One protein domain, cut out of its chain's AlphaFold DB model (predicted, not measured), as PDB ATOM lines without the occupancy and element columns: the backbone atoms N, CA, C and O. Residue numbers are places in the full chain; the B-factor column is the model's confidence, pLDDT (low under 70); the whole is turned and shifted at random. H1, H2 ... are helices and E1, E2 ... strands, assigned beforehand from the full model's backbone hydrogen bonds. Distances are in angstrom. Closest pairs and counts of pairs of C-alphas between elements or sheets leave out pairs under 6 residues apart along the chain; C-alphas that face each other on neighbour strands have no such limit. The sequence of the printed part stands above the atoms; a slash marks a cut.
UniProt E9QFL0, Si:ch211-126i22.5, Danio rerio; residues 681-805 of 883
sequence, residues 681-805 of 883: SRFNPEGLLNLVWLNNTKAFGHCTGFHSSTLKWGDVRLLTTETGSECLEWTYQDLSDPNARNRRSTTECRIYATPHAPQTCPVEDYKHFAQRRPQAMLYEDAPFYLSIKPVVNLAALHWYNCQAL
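What this domain is: This is residues 681 to 805 of the 883 residues of the protein "Si:ch211-126i22.5" of Danio rerio (UniProt E9QFL0). With little regular structure, two helices, H1 and H2, pack together between a three-strand meander, E1 E2 E3, each strand antiparallel to the last, and the small antiparallel hairpin E4 E5. Loop residues 735 to 740 stick out. The 125 printed residues, 49 in named elements, are mixed in class and compact: radius of gyration 15.3 A, spans 49 by 35 by 23 A.

Where its parts are: Find C-alpha 685 at (5.715, -26.518, -1.274); H1 runs 22.1 A to residue 700. Then come E1, 716 to 720; E2, 726 to 730; E3, 749 to 752; H2, 762 to 772, 15.5 A; E4, 786 to 788; and E5, 800 to 804, ending at (8.090, -38.504, -9.170).

How they stand to each other: Within hydrogen-bond range look for N 717 and O 729, 2.8 A, in E1 E2; N 728 and O 751, 2.8 A, in E2 E3; N 787 and O 803, 2.9 A, in E4 E5; and every O i to N i+4 pair of H1 and H2. H2 is on the sheet E1 E2 E3, height 10.8 A; C-alphas 728 and 763 are closest, 6.3 A. H1 only grazes it with residues 695 to 700. Residues 688 to 695 alone touch H2, steep tilt 42 degrees, opposite ways; C-alphas 692 and 765 are closest, 6.1 A.

The domain as a whole: The farthest C-alphas, 742 and 793, are 49.4 A apart. The printed part has no cut; E2 to E3 is a long link, and residues 733 to 748 have pLDDT under 70.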
ATOM      1  N   SER A 681      -1.186 -22.001  -2.955       94.87
ATOM      2  CA  SER A 681      -0.301 -20.889  -2.560       94.87
ATOM      3  C   SER A 681       1.140 -21.047  -3.039       94.87
ATOM      4  O   SER A 681       1.749 -22.086  -2.818       94.87
ATOM      5  N   ARG A 682       1.739 -19.979  -3.580       94.75
ATOM      6  CA  ARG A 682       3.162 -19.946  -3.984       94.75
ATOM      7  C   ARG A 682       4.147 -20.025  -2.813       94.75
ATOM      8  O   ARG A 682       5.324 -20.299  -3.024       94.75
ATOM      9  N   PHE A 683       3.690 -19.770  -1.586       93.06
ATOM     10  CA  PHE A 683       4.560 -19.529  -0.429       93.06
ATOM     11  C   PHE A 683       4.953 -20.792   0.356       93.06
ATOM     12  O   PHE A 683       5.711 -20.698   1.317       93.06
ATOM     13  N   ASN A 684       4.453 -21.972  -0.026       94.33
ATOM     14  CA  ASN A 684       4.830 -23.247   0.589       94.33
ATOM     15  C   ASN A 684       4.767 -24.401  -0.441       94.33
ATOM     16  O   ASN A 684       4.037 -24.298  -1.430       94.33
ATOM     17  N   PRO A 685       5.504 -25.508  -0.236       95.81
ATOM     18  CA  PRO A 685       5.715 -26.518  -1.274       95.81
ATOM     19  C   PRO A 685       4.491 -27.378  -1.596       95.81
ATOM     20  O   PRO A 685       4.369 -27.834  -2.734       95.81
ATOM     21  N   GLU A 686       3.590 -27.604  -0.633       95.93
ATOM     22  CA  GLU A 686       2.339 -28.331  -0.879       95.93
ATOM     23  C   GLU A 686       1.321 -27.423  -1.572       95.93
ATOM     24  O   GLU A 686       0.763 -27.808  -2.594       95.93
ATOM     25  N   GLY A 687       1.160 -26.186  -1.096       96.62
ATOM     26  CA  GLY A 687       0.296 -25.183  -1.715       96.62
ATOM     27  C   GLY A 687       0.658 -24.880  -3.169       96.62
ATOM     28  O   GLY A 687      -0.247 -24.690  -3.979       96.62
ATOM     29  N   LEU A 688       1.949 -24.867  -3.518       97.26
ATOM     30  CA  LEU A 688       2.425 -24.585  -4.876       97.26
ATOM     31  C   LEU A 688       2.230 -25.795  -5.801       97.26
ATOM     32  O   LEU A 688       1.782 -25.643  -6.937       97.26
ATOM     33  N   LEU A 689       2.487 -27.002  -5.287       97.29
ATOM     34  CA  LEU A 689       2.249 -28.260  -5.999       97.29
ATOM     35  C   LEU A 689       0.757 -28.466  -6.299       97.29
ATOM     36  O   LEU A 689       0.397 -28.797  -7.428       97.29
ATOM     37  N   ASN A 690      -0.108 -28.231  -5.307       97.44
ATOM     38  CA  ASN A 690      -1.562 -28.292  -5.455       97.44
ATOM     39  C   ASN A 690      -2.064 -27.270  -6.486       97.44
ATOM     40  O   ASN A 690      -2.932 -27.589  -7.294       97.44
ATOM     41  N   LEU A 691      -1.516 -26.050  -6.453       96.15
ATOM     42  CA  LEU A 691      -1.919 -24.938  -7.311       96.15
ATOM     43  C   LEU A 691      -1.562 -25.181  -8.780       96.15
ATOM     44  O   LEU A 691      -2.443 -25.094  -9.633       96.15
ATOM     45  N   VAL A 692      -0.323 -25.579  -9.081       96.69
ATOM     46  CA  VAL A 692       0.061 -25.928 -10.459       96.69
ATOM     47  C   VAL A 692      -0.678 -27.177 -10.946       96.69
ATOM     48  O   VAL A 692      -1.145 -27.192 -12.083       96.69
ATOM     49  N   TRP A 693      -0.874 -28.193 -10.096       96.36
ATOM     50  CA  TRP A 693      -1.689 -29.357 -10.464       96.36
ATOM     51  C   TRP A 693      -3.139 -28.967 -10.791       96.36
ATOM     52  O   TRP A 693      -3.683 -29.437 -11.790       96.36
ATOM     53  N   LEU A 694      -3.760 -28.082 -10.000       94.36
ATOM     54  CA  LEU A 694      -5.126 -27.607 -10.236       94.36
ATOM     55  C   LEU A 694      -5.222 -26.804 -11.540       94.36
ATOM     56  O   LEU A 694      -6.117 -27.068 -12.342       94.36
ATOM     57  N   ASN A 695      -4.293 -25.872 -11.772       91.87
ATOM     58  CA  ASN A 695      -4.245 -25.060 -12.988       91.87
ATOM     59  C   ASN A 695      -4.096 -25.941 -14.239       91.87
ATOM     60  O   ASN A 695      -4.910 -25.839 -15.154       91.87
ATOM     61  N   ASN A 696      -3.124 -26.860 -14.247       91.30
ATOM     62  CA  ASN A 696      -2.895 -27.780 -15.363       91.30
ATOM     63  C   ASN A 696      -4.092 -28.717 -15.595       91.30
ATOM     64  O   ASN A 696      -4.465 -28.973 -16.734       91.30
ATOM     65  N   THR A 697      -4.726 -29.214 -14.527       90.15
ATOM     66  CA  THR A 697      -5.895 -30.107 -14.640       90.15
ATOM     67  C   THR A 697      -7.117 -29.378 -15.200       90.15
ATOM     68  O   THR A 697      -7.859 -29.962 -15.985       90.15
ATOM     69  N   LYS A 698      -7.306 -28.093 -14.865       86.51
ATOM     70  CA  LYS A 698      -8.322 -27.234 -15.497       86.51
ATOM     71  C   LYS A 698      -8.007 -26.941 -16.969       86.51
ATOM     72  O   LYS A 698      -8.895 -27.026 -17.809       86.51
ATOM     73  N   ALA A 699      -6.753 -26.597 -17.262       81.62
ATOM     74  CA  ALA A 699      -6.304 -26.166 -18.583       81.62
ATOM     75  C   ALA A 699      -6.286 -27.297 -19.618       81.62
ATOM     76  O   ALA A 699      -6.719 -27.102 -20.747       81.62
ATOM     77  N   PHE A 700      -5.775 -28.468 -19.232       82.07
ATOM     78  CA  PHE A 700      -5.406 -29.541 -20.161       82.07
ATOM     79  C   PHE A 700      -6.145 -30.856 -19.889       82.07
ATOM     80  O   PHE A 700      -6.153 -31.740 -20.734       82.07
ATOM     81  N   GLY A 701      -6.800 -31.008 -18.733       79.09
ATOM     82  CA  GLY A 701      -7.438 -32.268 -18.331       79.09
ATOM     83  C   GLY A 701      -8.744 -32.624 -19.048       79.09
ATOM     84  O   GLY A 701      -9.378 -33.611 -18.689       79.09
ATOM     85  N   HIS A 702      -9.134 -31.837 -20.051       73.70
ATOM     86  CA  HIS A 702     -10.158 -32.186 -21.039       73.70
ATOM     87  C   HIS A 702      -9.550 -32.602 -22.396       73.70
ATOM     88  O   HIS A 702     -10.276 -33.068 -23.269       73.70
ATOM     89  N   CYS A 703      -8.236 -32.436 -22.587       73.73
ATOM     90  CA  CYS A 703      -7.533 -32.772 -23.819       73.73
ATOM     91  C   CYS A 703      -7.193 -34.275 -23.843       73.73
ATOM     92  O   CYS A 703      -6.672 -34.830 -22.872       73.73
ATOM     93  N   THR A 704      -7.500 -34.950 -24.954       70.79
ATOM     94  CA  THR A 704      -7.306 -36.400 -25.120       70.79
ATOM     95  C   THR A 704      -5.859 -36.814 -24.848       70.79
ATOM     96  O   THR A 704      -4.935 -36.227 -25.399       70.79
ATOM     97  N   GLY A 705      -5.663 -37.827 -23.998       72.15
ATOM     98  CA  GLY A 705      -4.338 -38.316 -23.591       72.15
ATOM     99  C   GLY A 705      -3.718 -37.600 -22.382       72.15
ATOM    100  O   GLY A 705      -2.699 -38.064 -21.866       72.15
ATOM    101  N   PHE A 706      -4.315 -36.516 -21.864       82.25
ATOM    102  CA  PHE A 706      -3.800 -35.871 -20.653       82.25
ATOM    103  C   PHE A 706      -4.004 -36.749 -19.410       82.25
ATOM    104  O   PHE A 706      -5.120 -36.952 -18.921       82.25
ATOM    105  N   HIS A 707      -2.895 -37.191 -18.817       87.00
ATOM    106  CA  HIS A 707      -2.885 -37.887 -17.536       87.00
ATOM    107  C   HIS A 707      -1.822 -37.286 -16.608       87.00
ATOM    108  O   HIS A 707      -0.619 -37.387 -16.847       87.00
ATOM    109  N   SER A 708      -2.247 -36.707 -15.477       89.00
ATOM    110  CA  SER A 708      -1.325 -36.079 -14.511       89.00
ATOM    111  C   SER A 708      -0.280 -37.037 -13.922       89.00
ATOM    112  O   SER A 708       0.678 -36.581 -13.308       89.00
ATOM    113  N   SER A 709      -0.485 -38.351 -14.049       89.49
ATOM    114  CA  SER A 709       0.391 -39.407 -13.532       89.49
ATOM    115  C   SER A 709       1.453 -39.899 -14.526       89.49
ATOM    116  O   SER A 709       2.311 -40.689 -14.125       89.49
ATOM    117  N   THR A 710       1.416 -39.429 -15.779       90.62
ATOM    118  CA  THR A 710       2.430 -39.686 -16.821       90.62
ATOM    119  C   THR A 710       3.027 -38.408 -17.419       90.62
ATOM    120  O   THR A 710       4.055 -38.501 -18.078       90.62
ATOM    121  N   LEU A 711       2.422 -37.240 -17.160       92.99
ATOM    122  CA  LEU A 711       2.890 -35.926 -17.612       92.99
ATOM    123  C   LEU A 711       4.382 -35.698 -17.299       92.99
ATOM    124  O   LEU A 711       4.803 -35.748 -16.134       92.99
ATOM    125  N   LYS A 712       5.163 -35.412 -18.341       94.75
ATOM    126  CA  LYS A 712       6.587 -35.067 -18.297       94.75
ATOM    127  C   LYS A 712       6.784 -33.550 -18.263       94.75
ATOM    128  O   LYS A 712       5.863 -32.773 -18.496       94.75
ATOM    129  N   TRP A 713       8.003 -33.114 -17.972       95.95
ATOM    130  CA  TRP A 713       8.378 -31.705 -17.900       95.95
ATOM    131  C   TRP A 713       8.356 -31.032 -19.279       95.95
ATOM    132  O   TRP A 713       7.818 -29.939 -19.409       95.95
ATOM    133  N   GLY A 714       8.854 -31.713 -20.314       93.35
ATOM    134  CA  GLY A 714       8.847 -31.239 -21.703       93.35
ATOM    135  C   GLY A 714       7.482 -31.285 -22.400       93.35
ATOM    136  O   GLY A 714       7.366 -30.764 -23.509       93.35
ATOM    137  N   ASP A 715       6.460 -31.873 -21.767       92.84
ATOM    138  CA  ASP A 715       5.082 -31.882 -22.281       92.84
ATOM    139  C   ASP A 715       4.397 -30.518 -22.098       92.84
ATOM    140  O   ASP A 715       3.431 -30.233 -22.799       92.84
ATOM    141  N   VAL A 716       4.852 -29.687 -21.145       92.87
ATOM    142  CA  VAL A 716       4.278 -28.361 -20.855       92.87
ATOM    143  C   VAL A 716       5.351 -27.288 -21.023       92.87
ATOM    144  O   VAL A 716       6.269 -27.179 -20.213       92.87
ATOM    145  N   ARG A 717       5.232 -26.474 -22.073       92.62
ATOM    146  CA  ARG A 717       6.243 -25.490 -22.487       92.62
ATOM    147  C   ARG A 717       5.763 -24.073 -22.192       92.62
ATOM    148  O   ARG A 717       4.630 -23.723 -22.505       92.62
ATOM    149  N   LEU A 718       6.629 -23.242 -21.608       94.42
ATOM    150  CA  LEU A 718       6.400 -21.797 -21.520       94.42
ATOM    151  C   LEU A 718       6.807 -21.160 -22.852       94.42
ATOM    152  O   LEU A 718       7.963 -21.265 -23.259       94.42
ATOM    153  N   LEU A 719       5.858 -20.497 -23.506       91.58
ATOM    154  CA  LEU A 719       6.036 -19.794 -24.772       91.58
ATOM    155  C   LEU A 719       5.731 -18.305 -24.597       91.58
ATOM    156  O   LEU A 719       4.898 -17.923 -23.775       91.58
ATOM    157  N   THR A 720       6.367 -17.468 -25.414       92.62
ATOM    158  CA  THR A 720       5.952 -16.076 -25.635       92.62
ATOM    159  C   THR A 720       5.395 -15.979 -27.049       92.62
ATOM    160  O   THR A 720       6.074 -16.342 -28.005       92.62
ATOM    161  N   THR A 721       4.147 -15.540 -27.176       82.76
ATOM    162  CA  THR A 721       3.486 -15.353 -28.477       82.76
ATOM    163  C   THR A 721       4.008 -14.116 -29.209       82.76
ATOM    164  O   THR A 721       4.638 -13.246 -28.612       82.76
ATOM    165  N   GLU A 722       3.691 -13.997 -30.501       85.60
ATOM    166  CA  GLU A 722       4.060 -12.852 -31.354       85.60
ATOM    167  C   GLU A 722       3.604 -11.488 -30.796       85.60
ATOM    168  O   GLU A 722       4.216 -10.465 -31.086       85.60
ATOM    169  N   THR A 723       2.566 -11.462 -29.949       84.60
ATOM    170  CA  THR A 723       2.073 -10.247 -29.273       84.60
ATOM    171  C   THR A 723       2.859  -9.880 -28.006       84.60
ATOM    172  O   THR A 723       2.494  -8.934 -27.311       84.60
ATOM    173  N   GLY A 724       3.896 -10.648 -27.654       85.65
ATOM    174  CA  GLY A 724       4.615 -10.543 -26.382       85.65
ATOM    175  C   GLY A 724       3.895 -11.192 -25.192       85.65
ATOM    176  O   GLY A 724       4.414 -11.161 -24.079       85.65
ATOM    177  N   SER A 725       2.717 -11.797 -25.395       85.75
ATOM    178  CA  SER A 725       1.955 -12.440 -24.316       85.75
ATOM    179  C   SER A 725       2.489 -13.843 -24.021       85.75
ATOM    180  O   SER A 725       2.571 -14.676 -24.928       85.75
ATOM    181  N   GLU A 726       2.813 -14.131 -22.761       92.36
ATOM    182  CA  GLU A 726       3.238 -15.466 -22.322       92.36
ATOM    183  C   GLU A 726       2.061 -16.449 -22.190       92.36
ATOM    184  O   GLU A 726       0.968 -16.086 -21.745       92.36
ATOM    185  N   CYS A 727       2.300 -17.724 -22.499       91.26
ATOM    186  CA  CYS A 727       1.370 -18.825 -22.256       91.26
ATOM    187  C   CYS A 727       2.103 -20.133 -21.937       91.26
ATOM    188  O   CYS A 727       3.227 -20.353 -22.388       91.26
ATOM    189  N   LEU A 728       1.448 -21.031 -21.199       91.07
ATOM    190  CA  LEU A 728       1.840 -22.437 -21.134       91.07
ATOM    191  C   LEU A 728       1.100 -23.198 -22.231       91.07
ATOM    192  O   LEU A 728      -0.120 -23.089 -22.342       91.07
ATOM    193  N   GLU A 729       1.825 -23.986 -23.004       88.45
ATOM    194  CA  GLU A 729       1.294 -24.907 -24.001       88.45
ATOM    195  C   GLU A 729       1.507 -26.341 -23.532       88.45
ATOM    196  O   GLU A 729       2.609 -26.682 -23.104       88.45
ATOM    197  N   TRP A 730       0.477 -27.180 -23.627       87.16
ATOM    198  CA  TRP A 730       0.618 -28.625 -23.513       87.16
ATOM    199  C   TRP A 730       0.690 -29.262 -24.902       87.16
ATOM    200  O   TRP A 730      -0.192 -29.051 -25.735       87.16
ATOM    201  N   THR A 731       1.728 -30.067 -25.128       83.53
ATOM    202  CA  THR A 731       1.934 -30.845 -26.353       83.53
ATOM    203  C   THR A 731       2.003 -32.329 -26.025       83.53
ATOM    204  O   THR A 731       2.832 -32.740 -25.211       83.53
ATOM    205  N   TYR A 732       1.202 -33.143 -26.710       71.93
ATOM    206  CA  TYR A 732       1.281 -34.602 -26.647       71.93
ATOM    207  C   TYR A 732       1.828 -35.163 -27.961       71.93
ATOM    208  O   TYR A 732       1.378 -34.772 -29.038       71.93
ATOM    209  N   GLN A 733       2.780 -36.091 -27.867       63.02
ATOM    210  CA  GLN A 733       3.220 -36.912 -28.994       63.02
ATOM    211  C   GLN A 733       2.765 -38.346 -28.743       63.02
ATOM    212  O   GLN A 733       3.294 -39.019 -27.856       63.02
ATOM    213  N   ASP A 734       1.793 -38.809 -29.525       55.86
ATOM    214  CA  ASP A 734       1.428 -40.219 -29.530       55.86
ATOM    215  C   ASP A 734       2.503 -41.011 -30.290       55.86
ATOM    216  O   ASP A 734       2.700 -40.837 -31.494       55.86
ATOM    217  N   LEU A 735       3.234 -41.851 -29.559       54.30
ATOM    218  CA  LEU A 735       4.290 -42.706 -30.101       54.30
ATOM    219  C   LEU A 735       3.753 -44.051 -30.628       54.30
ATOM    220  O   LEU A 735       4.543 -44.842 -31.141       54.30
ATOM    221  N   SER A 736       2.450 -44.330 -30.492       52.74
ATOM    222  CA  SER A 736       1.862 -45.637 -30.814       52.74
ATOM    223  C   SER A 736       1.466 -45.824 -32.286       52.74
ATOM    224  O   SER A 736       1.445 -46.964 -32.750       52.74
ATOM    225  N   ASP A 737       1.230 -44.748 -33.051       44.97
ATOM    226  CA  ASP A 737       0.996 -44.823 -34.503       44.97
ATOM    227  C   ASP A 737       2.195 -44.279 -35.314       44.97
ATOM    228  O   ASP A 737       2.364 -43.061 -35.438       44.97
ATOM    229  N   PRO A 738       3.009 -45.142 -35.956       48.91
ATOM    230  CA  PRO A 738       4.107 -44.693 -36.813       48.91
ATOM    231  C   PRO A 738       3.648 -43.913 -38.062       48.91
ATOM    232  O   PRO A 738       4.464 -43.201 -38.656       48.91
ATOM    233  N   ASN A 739       2.367 -43.980 -38.453       45.89
ATOM    234  CA  ASN A 739       1.799 -43.189 -39.553       45.89
ATOM    235  C   ASN A 739       1.325 -41.788 -39.126       45.89
ATOM    236  O   ASN A 739       1.112 -40.931 -39.993       45.89
ATOM    237  N   ALA A 740       1.224 -41.501 -37.821       48.11
ATOM    238  CA  ALA A 740       0.758 -40.209 -37.309       48.11
ATOM    239  C   ALA A 740       1.626 -39.022 -37.771       48.11
ATOM    240  O   ALA A 740       1.141 -37.893 -37.835       48.11
ATOM    241  N   ARG A 741       2.873 -39.277 -38.203       37.93
ATOM    242  CA  ARG A 741       3.823 -38.283 -38.745       37.93
ATOM    243  C   ARG A 741       3.274 -37.404 -39.883       37.93
ATOM    244  O   ARG A 741       3.836 -36.341 -40.120       37.93
ATOM    245  N   ASN A 742       2.195 -37.809 -40.564       36.24
ATOM    246  CA  ASN A 742       1.529 -37.011 -41.605       36.24
ATOM    247  C   ASN A 742       0.178 -36.384 -41.194       36.24
ATOM    248  O   ASN A 742      -0.406 -35.647 -41.990       36.24
ATOM    249  N   ARG A 743      -0.330 -36.605 -39.970       33.68
ATOM    250  CA  ARG A 743      -1.495 -35.871 -39.442       33.68
ATOM    251  C   ARG A 743      -1.027 -34.764 -38.501       33.68
ATOM    252  O   ARG A 743      -0.694 -35.005 -37.350       33.68
ATOM    253  N   ARG A 744      -1.051 -33.525 -39.002       29.47
ATOM    254  CA  ARG A 744      -0.664 -32.292 -38.288       29.47
ATOM    255  C   ARG A 744      -1.715 -31.881 -37.239       29.47
ATOM    256  O   ARG A 744      -2.315 -30.819 -37.346       29.47
ATOM    257  N   SER A 745      -1.967 -32.763 -36.276       35.18
ATOM    258  CA  SER A 745      -2.983 -32.633 -35.226       35.18
ATOM    259  C   SER A 745      -2.348 -32.700 -33.836       35.18
ATOM    260  O   SER A 745      -2.806 -33.447 -32.972       35.18
ATOM    261  N   THR A 746      -1.286 -31.922 -33.614       47.00
ATOM    262  CA  THR A 746      -0.834 -31.604 -32.256       47.00
ATOM    263  C   THR A 746      -1.981 -30.888 -31.549       47.00
ATOM    264  O   THR A 746      -2.384 -29.804 -31.971       47.00
ATOM    265  N   THR A 747      -2.537 -31.484 -30.497       51.07
ATOM    266  CA  THR A 747      -3.619 -30.864 -29.717       51.07
ATOM    267  C   THR A 747      -3.027 -29.801 -28.786       51.07
ATOM    268  O   THR A 747      -2.872 -30.034 -27.591       51.07
ATOM    269  N   GLU A 748      -2.638 -28.656 -29.357       59.04
ATOM    270  CA  GLU A 748      -1.982 -27.519 -28.686       59.04
ATOM    271  C   GLU A 748      -2.932 -26.814 -27.699       59.04
ATOM    272  O   GLU A 748      -3.445 -25.719 -27.946       59.04
ATOM    273  N   CYS A 749      -3.183 -27.444 -26.552       74.38
ATOM    274  CA  CYS A 749      -3.966 -26.847 -25.476       74.38
ATOM    275  C   CYS A 749      -3.121 -25.763 -24.781       74.38
ATOM    276  O   CYS A 749      -2.088 -26.067 -24.185       74.38
ATOM    277  N   ARG A 750      -3.542 -24.490 -24.851       82.64
ATOM    278  CA  ARG A 750      -2.806 -23.331 -24.302       82.64
ATOM    279  C   ARG A 750      -3.550 -22.646 -23.154       82.64
ATOM    280  O   ARG A 750      -4.765 -22.469 -23.208       82.64
ATOM    281  N   ILE A 751      -2.806 -22.186 -22.147       85.42
ATOM    282  CA  ILE A 751      -3.297 -21.320 -21.066       85.42
ATOM    283  C   ILE A 751      -2.403 -20.084 -20.916       85.42
ATOM    284  O   ILE A 751      -1.197 -20.174 -20.694       85.42
ATOM    285  N   TYR A 752      -3.008 -18.910 -21.064       87.15
ATOM    286  CA  TYR A 752      -2.309 -17.627 -21.133       87.15
ATOM    287  C   TYR A 752      -2.002 -17.046 -19.747       87.15
ATOM    288  O   TYR A 752      -2.661 -17.362 -18.751       87.15
ATOM    289  N   ALA A 753      -1.000 -16.170 -19.680       89.76
ATOM    290  CA  ALA A 753      -0.778 -15.324 -18.517       89.76
ATOM    291  C   ALA A 753      -1.969 -14.376 -18.295       89.76
ATOM    292  O   ALA A 753      -2.621 -13.937 -19.241       89.76
ATOM    293  N   THR A 754      -2.217 -14.000 -17.038       87.29
ATOM    294  CA  THR A 754      -3.211 -12.980 -16.667       87.29
ATOM    295  C   THR A 754      -2.511 -11.807 -15.960       87.29
ATOM    296  O   THR A 754      -2.548 -11.744 -14.725       87.29
ATOM    297  N   PRO A 755      -1.844 -10.876 -16.685       82.29
ATOM    298  CA  PRO A 755      -1.034  -9.814 -16.071       82.29
ATOM    299  C   PRO A 755      -1.817  -8.900 -15.119       82.29
ATOM    300  O   PRO A 755      -1.258  -8.408 -14.146       82.29
ATOM    301  N   HIS A 756      -3.118  -8.721 -15.361       85.05
ATOM    302  CA  HIS A 756      -4.022  -7.928 -14.518       85.05
ATOM    303  C   HIS A 756      -4.389  -8.611 -13.184       85.05
ATOM    304  O   HIS A 756      -4.869  -7.954 -12.266       85.05
ATOM    305  N   ALA A 757      -4.145  -9.919 -13.058       82.93
ATOM    306  CA  ALA A 757      -4.431 -10.713 -11.862       82.93
ATOM    307  C   ALA A 757      -3.224 -11.608 -11.500       82.93
ATOM    308  O   ALA A 757      -3.317 -12.842 -11.529       82.93
ATOM    309  N   PRO A 758      -2.054 -11.019 -11.175       81.81
ATOM    310  CA  PRO A 758      -0.802 -11.758 -11.001       81.81
ATOM    311  C   PRO A 758      -0.859 -12.781  -9.856       81.81
ATOM    312  O   PRO A 758      -0.170 -13.798  -9.918       81.81
ATOM    313  N   GLN A 759      -1.711 -12.571  -8.845       80.69
ATOM    314  CA  GLN A 759      -1.965 -13.475  -7.711       80.69
ATOM    315  C   GLN A 759      -2.726 -14.768  -8.073       80.69
ATOM    316  O   GLN A 759      -2.730 -15.721  -7.291       80.69
ATOM    317  N   THR A 760      -3.367 -14.809  -9.242       82.83
ATOM    318  CA  THR A 760      -4.079 -15.980  -9.790       82.83
ATOM    319  C   THR A 760      -3.518 -16.445 -11.135       82.83
ATOM    320  O   THR A 760      -4.004 -17.432 -11.677       82.83
ATOM    321  N   CYS A 761      -2.492 -15.765 -11.659       89.93
ATOM    322  CA  CYS A 761      -1.883 -16.064 -12.951       89.93
ATOM    323  C   CYS A 761      -1.250 -17.475 -12.997       89.93
ATOM    324  O   CYS A 761      -0.303 -17.738 -12.246       89.93
ATOM    325  N   PRO A 762      -1.702 -18.366 -13.904       91.25
ATOM    326  CA  PRO A 762      -1.227 -19.748 -13.978       91.25
ATOM    327  C   PRO A 762       0.198 -19.857 -14.536       91.25
ATOM    328  O   PRO A 762       0.959 -20.720 -14.098       91.25
ATOM    329  N   VAL A 763       0.591 -18.948 -15.437       93.03
ATOM    330  CA  VAL A 763       1.975 -18.811 -15.925       93.03
ATOM    331  C   VAL A 763       2.922 -18.453 -14.772       93.03
ATOM    332  O   VAL A 763       3.985 -19.054 -14.642       93.03
ATOM    333  N   GLU A 764       2.523 -17.542 -13.880       94.83
ATOM    334  CA  GLU A 764       3.328 -17.200 -12.701       94.83
ATOM    335  C   GLU A 764       3.391 -18.344 -11.683       94.83
ATOM    336  O   GLU A 764       4.458 -18.598 -11.122       94.83
ATOM    337  N   ASP A 765       2.294 -19.082 -11.479       95.49
ATOM    338  CA  ASP A 765       2.295 -20.295 -10.648       95.49
ATOM    339  C   ASP A 765       3.293 -21.339 -11.192       95.49
ATOM    340  O   ASP A 765       4.087 -21.899 -10.431       95.49
ATOM    341  N   TYR A 766       3.323 -21.544 -12.515       96.35
ATOM    342  CA  TYR A 766       4.290 -22.415 -13.189       96.35
ATOM    343  C   TYR A 766       5.736 -21.923 -13.041       96.35
ATOM    344  O   TYR A 766       6.601 -22.718 -12.674       96.35
ATOM    345  N   LYS A 767       6.018 -20.628 -13.254       96.28
ATOM    346  CA  LYS A 767       7.371 -20.057 -13.079       96.28
ATOM    347  C   LYS A 767       7.891 -20.261 -11.655       96.28
ATOM    348  O   LYS A 767       9.031 -20.688 -11.475       96.28
ATOM    349  N   HIS A 768       7.050 -20.028 -10.643       95.58
ATOM    350  CA  HIS A 768       7.412 -20.268  -9.242       95.58
ATOM    351  C   HIS A 768       7.681 -21.754  -8.971       95.58
ATOM    352  O   HIS A 768       8.621 -22.085  -8.251       95.58
ATOM    353  N   PHE A 769       6.900 -22.667  -9.558       97.00
ATOM    354  CA  PHE A 769       7.161 -24.104  -9.452       97.00
ATOM    355  C   PHE A 769       8.480 -24.491 -10.130       97.00
ATOM    356  O   PHE A 769       9.297 -25.155  -9.493       97.00
ATOM    357  N   ALA A 770       8.737 -24.011 -11.352       96.57
ATOM    358  CA  ALA A 770       9.978 -24.232 -12.096       96.57
ATOM    359  C   ALA A 770      11.219 -23.826 -11.281       96.57
ATOM    360  O   ALA A 770      12.118 -24.641 -11.092       96.57
ATOM    361  N   GLN A 771      11.218 -22.616 -10.707       95.53
ATOM    362  CA  GLN A 771      12.301 -22.093  -9.858       95.53
ATOM    363  C   GLN A 771      12.565 -22.929  -8.592       95.53
ATOM    364  O   GLN A 771      13.668 -22.896  -8.051       95.53
ATOM    365  N   ARG A 772      11.564 -23.671  -8.094       95.44
ATOM    366  CA  ARG A 772      11.679 -24.519  -6.893       95.44
ATOM    367  C   ARG A 772      12.000 -25.990  -7.206       95.44
ATOM    368  O   ARG A 772      12.214 -26.767  -6.266       95.44
ATOM    369  N   ARG A 773      12.057 -26.394  -8.484       95.82
ATOM    370  CA  ARG A 773      12.539 -27.724  -8.921       95.82
ATOM    371  C   ARG A 773      14.068 -27.795  -8.833       95.82
ATOM    372  O   ARG A 773      14.729 -26.808  -9.133       95.82
ATOM    373  N   PRO A 774      14.667 -28.949  -8.493       94.31
ATOM    374  CA  PRO A 774      16.096 -29.163  -8.714       94.31
ATOM    375  C   PRO A 774      16.446 -29.032 -10.204       94.31
ATOM    376  O   PRO A 774      15.756 -29.619 -11.036       94.31
ATOM    377  N   GLN A 775      17.554 -28.357 -10.533       92.04
ATOM    378  CA  GLN A 775      18.043 -28.191 -11.916       92.04
ATOM    379  C   GLN A 775      18.150 -29.526 -12.684       92.04
ATOM    380  O   GLN A 775      17.849 -29.596 -13.872       92.04
ATOM    381  N   ALA A 776      18.515 -30.606 -11.984       92.98
ATOM    382  CA  ALA A 776      18.606 -31.963 -12.527       92.98
ATOM    383  C   ALA A 776      17.254 -32.581 -12.956       92.98
ATOM    384  O   ALA A 776      17.252 -33.663 -13.526       92.98
ATOM    385  N   MET A 777      16.118 -31.921 -12.699       94.74
ATOM    386  CA  MET A 777      14.762 -32.367 -13.063       94.74
ATOM    387  C   MET A 777      14.087 -31.424 -14.075       94.74
ATOM    388  O   MET A 777      12.862 -31.271 -14.064       94.74
ATOM    389  N   LEU A 778      14.887 -30.759 -14.916       93.82
ATOM    390  CA  LEU A 778      14.434 -29.848 -15.978       93.82
ATOM    391  C   LEU A 778      14.675 -30.389 -17.404       93.82
ATOM    392  O   LEU A 778      14.436 -29.669 -18.370       93.82
ATOM    393  N   TYR A 779      15.132 -31.637 -17.548       94.06
ATOM    394  CA  TYR A 779      15.184 -32.332 -18.843       94.06
ATOM    395  C   TYR A 779      13.772 -32.741 -19.298       94.06
ATOM    396  O   TYR A 779      12.880 -32.889 -18.463       94.06
ATOM    397  N   GLU A 780      13.548 -32.918 -20.606       93.47
ATOM    398  CA  GLU A 780      12.190 -33.074 -21.159       93.47
ATOM    399  C   GLU A 780      11.436 -34.286 -20.577       93.47
ATOM    400  O   GLU A 780      10.301 -34.134 -20.135       93.47
ATOM    401  N   ASP A 781      12.082 -35.450 -20.458       93.69
ATOM    402  CA  ASP A 781      11.490 -36.664 -19.867       93.69
ATOM    403  C   ASP A 781      11.331 -36.651 -18.331       93.69
ATOM    404  O   ASP A 781      10.877 -37.636 -17.745       93.69
ATOM    405  N   ALA A 782      11.705 -35.571 -17.635       95.25
ATOM    406  CA  ALA A 782      11.601 -35.519 -16.177       95.25
ATOM    407  C   ALA A 782      10.124 -35.544 -15.730       95.25
ATOM    408  O   ALA A 782       9.319 -34.802 -16.289       95.25
ATOM    409  N   PRO A 783       9.729 -36.298 -14.686       96.35
ATOM    410  CA  PRO A 783       8.355 -36.276 -14.181       96.35
ATOM    411  C   PRO A 783       7.875 -34.856 -13.839       96.35
ATOM    412  O   PRO A 783       8.557 -34.120 -13.112       96.35
ATOM    413  N   PHE A 784       6.696 -34.458 -14.334       96.92
ATOM    414  CA  PHE A 784       6.196 -33.096 -14.126       96.92
ATOM    415  C   PHE A 784       5.917 -32.822 -12.646       96.92
ATOM    416  O   PHE A 784       6.382 -31.823 -12.101       96.92
ATOM    417  N   TYR A 785       5.218 -33.718 -11.950       97.63
ATOM    418  CA  TYR A 785       4.971 -33.582 -10.513       97.63
ATOM    419  C   TYR A 785       6.034 -34.346  -9.720       97.63
ATOM    420  O   TYR A 785       6.198 -35.554  -9.892       97.63
ATOM    421  N   LEU A 786       6.739 -33.642  -8.833       96.93
ATOM    422  CA  LEU A 786       7.813 -34.192  -8.000       96.93
ATOM    423  C   LEU A 786       7.366 -34.363  -6.543       96.93
ATOM    424  O   LEU A 786       6.487 -33.645  -6.058       96.93
ATOM    425  N   SER A 787       7.980 -35.302  -5.822       95.63
ATOM    426  CA  SER A 787       7.737 -35.466  -4.388       95.63
ATOM    427  C   SER A 787       8.349 -34.305  -3.585       95.63
ATOM    428  O   SER A 787       9.410 -33.777  -3.918       95.63
ATOM    429  N   ILE A 788       7.664 -33.876  -2.523       94.39
ATOM    430  CA  ILE A 788       8.126 -32.799  -1.633       94.39
ATOM    431  C   ILE A 788       9.218 -33.358  -0.707       94.39
ATOM    432  O   ILE A 788       9.084 -34.482  -0.216       94.39
ATOM    433  N   LYS A 789      10.289 -32.595  -0.447       91.05
ATOM    434  CA  LYS A 789      11.294 -32.958   0.570       91.05
ATOM    435  C   LYS A 789      10.627 -33.083   1.954       91.05
ATOM    436  O   LYS A 789       9.868 -32.187   2.307       91.05
ATOM    437  N   PRO A 790      10.898 -34.127   2.764       82.15
ATOM    438  CA  PRO A 790      10.261 -34.279   4.080       82.15
ATOM    439  C   PRO A 790      10.511 -33.095   5.025       82.15
ATOM    440  O   PRO A 790       9.605 -32.665   5.732       82.15
ATOM    441  N   VAL A 791      11.723 -32.533   4.982       76.05
ATOM    442  CA  VAL A 791      12.093 -31.294   5.675       76.05
ATOM    443  C   VAL A 791      12.336 -30.214   4.623       76.05
ATOM    444  O   VAL A 791      13.273 -30.314   3.829       76.05
ATOM    445  N   VAL A 792      11.496 -29.175   4.611       71.10
ATOM    446  CA  VAL A 792      11.649 -28.012   3.722       71.10
ATOM    447  C   VAL A 792      11.954 -26.773   4.548       71.10
ATOM    448  O   VAL A 792      11.062 -26.168   5.135       71.10
ATOM    449  N   ASN A 793      13.214 -26.339   4.530       81.81
ATOM    450  CA  ASN A 793      13.515 -24.941   4.809       81.81
ATOM    451  C   ASN A 793      12.892 -24.102   3.677       81.81
ATOM    452  O   ASN A 793      13.287 -24.245   2.520       81.81
ATOM    453  N   LEU A 794      11.918 -23.243   3.988       86.28
ATOM    454  CA  LEU A 794      11.214 -22.431   2.985       86.28
ATOM    455  C   LEU A 794      12.154 -21.457   2.243       86.28
ATOM    456  O   LEU A 794      11.925 -21.157   1.067       86.28
ATOM    457  N   ALA A 795      13.250 -21.038   2.884       85.30
ATOM    458  CA  ALA A 795      14.302 -20.231   2.267       85.30
ATOM    459  C   ALA A 795      15.236 -21.036   1.338       85.30
ATOM    460  O   ALA A 795      15.979 -20.439   0.565       85.30
ATOM    461  N   ALA A 796      15.201 -22.375   1.360       86.75
ATOM    462  CA  ALA A 796      15.973 -23.179   0.416       86.75
ATOM    463  C   ALA A 796      15.420 -23.027  -1.010       86.75
ATOM    464  O   ALA A 796      14.208 -23.089  -1.227       86.75
ATOM    465  N   LEU A 797      16.321 -22.889  -1.987       88.20
ATOM    466  CA  LEU A 797      15.968 -22.729  -3.399       88.20
ATOM    467  C   LEU A 797      15.114 -23.903  -3.910       88.20
ATOM    468  O   LEU A 797      14.028 -23.695  -4.435       88.20
ATOM    469  N   HIS A 798      15.556 -25.142  -3.681       91.94
ATOM    470  CA  HIS A 798      14.898 -26.342  -4.210       91.94
ATOM    471  C   HIS A 798      14.028 -27.042  -3.153       91.94
ATOM    472  O   HIS A 798      14.561 -27.639  -2.211       91.94
ATOM    473  N   TRP A 799      12.705 -27.040  -3.332       95.20
ATOM    474  CA  TRP A 799      11.736 -27.627  -2.389       95.20
ATOM    475  C   TRP A 799      11.386 -29.101  -2.660       95.20
ATOM    476  O   TRP A 799      10.951 -29.813  -1.751       95.20
ATOM    477  N   TYR A 800      11.581 -29.570  -3.891       96.04
ATOM    478  CA  TYR A 800      11.192 -30.916  -4.330       96.04
ATOM    479  C   TYR A 800      12.398 -31.869  -4.437       96.04
ATOM    480  O   TYR A 800      13.544 -31.427  -4.549       96.04
ATOM    481  N   ASN A 801      12.146 -33.178  -4.384       93.24
ATOM    482  CA  ASN A 801      13.144 -34.229  -4.611       93.24
ATOM    483  C   ASN A 801      13.298 -34.536  -6.109       93.24
ATOM    484  O   ASN A 801      12.395 -34.278  -6.902       93.24
ATOM    485  N   CYS A 802      14.385 -35.214  -6.480       94.46
ATOM    486  CA  CYS A 802      14.563 -35.815  -7.806       94.46
ATOM    487  C   CYS A 802      13.773 -37.136  -7.954       94.46
ATOM    488  O   CYS A 802      14.334 -38.176  -8.281       94.46
ATOM    489  N   GLN A 803      12.479 -37.116  -7.622       93.93
ATOM    490  CA  GLN A 803      11.590 -38.283  -7.614       93.93
ATOM    491  C   GLN A 803      10.170 -37.875  -8.013       93.93
ATOM    492  O   GLN A 803       9.680 -36.836  -7.568       93.93
ATOM    493  N   ALA A 804       9.486 -38.716  -8.792       95.37
ATOM    494  CA  ALA A 804       8.090 -38.504  -9.170       95.37
ATOM    495  C   ALA A 804       7.147 -38.470  -7.951       95.37
ATOM    496  O   ALA A 804       7.342 -39.172  -6.955       95.37
ATOM    497  N   LEU A 805       6.072 -37.690  -8.050       96.02
ATOM    498  CA  LEU A 805       4.973 -37.720  -7.093       96.02
ATOM    499  C   LEU A 805       4.159 -39.010  -7.285       96.02
ATOM    500  O   LEU A 805       3.600 -39.250  -8.354       96.02
TER     501      LEU A 805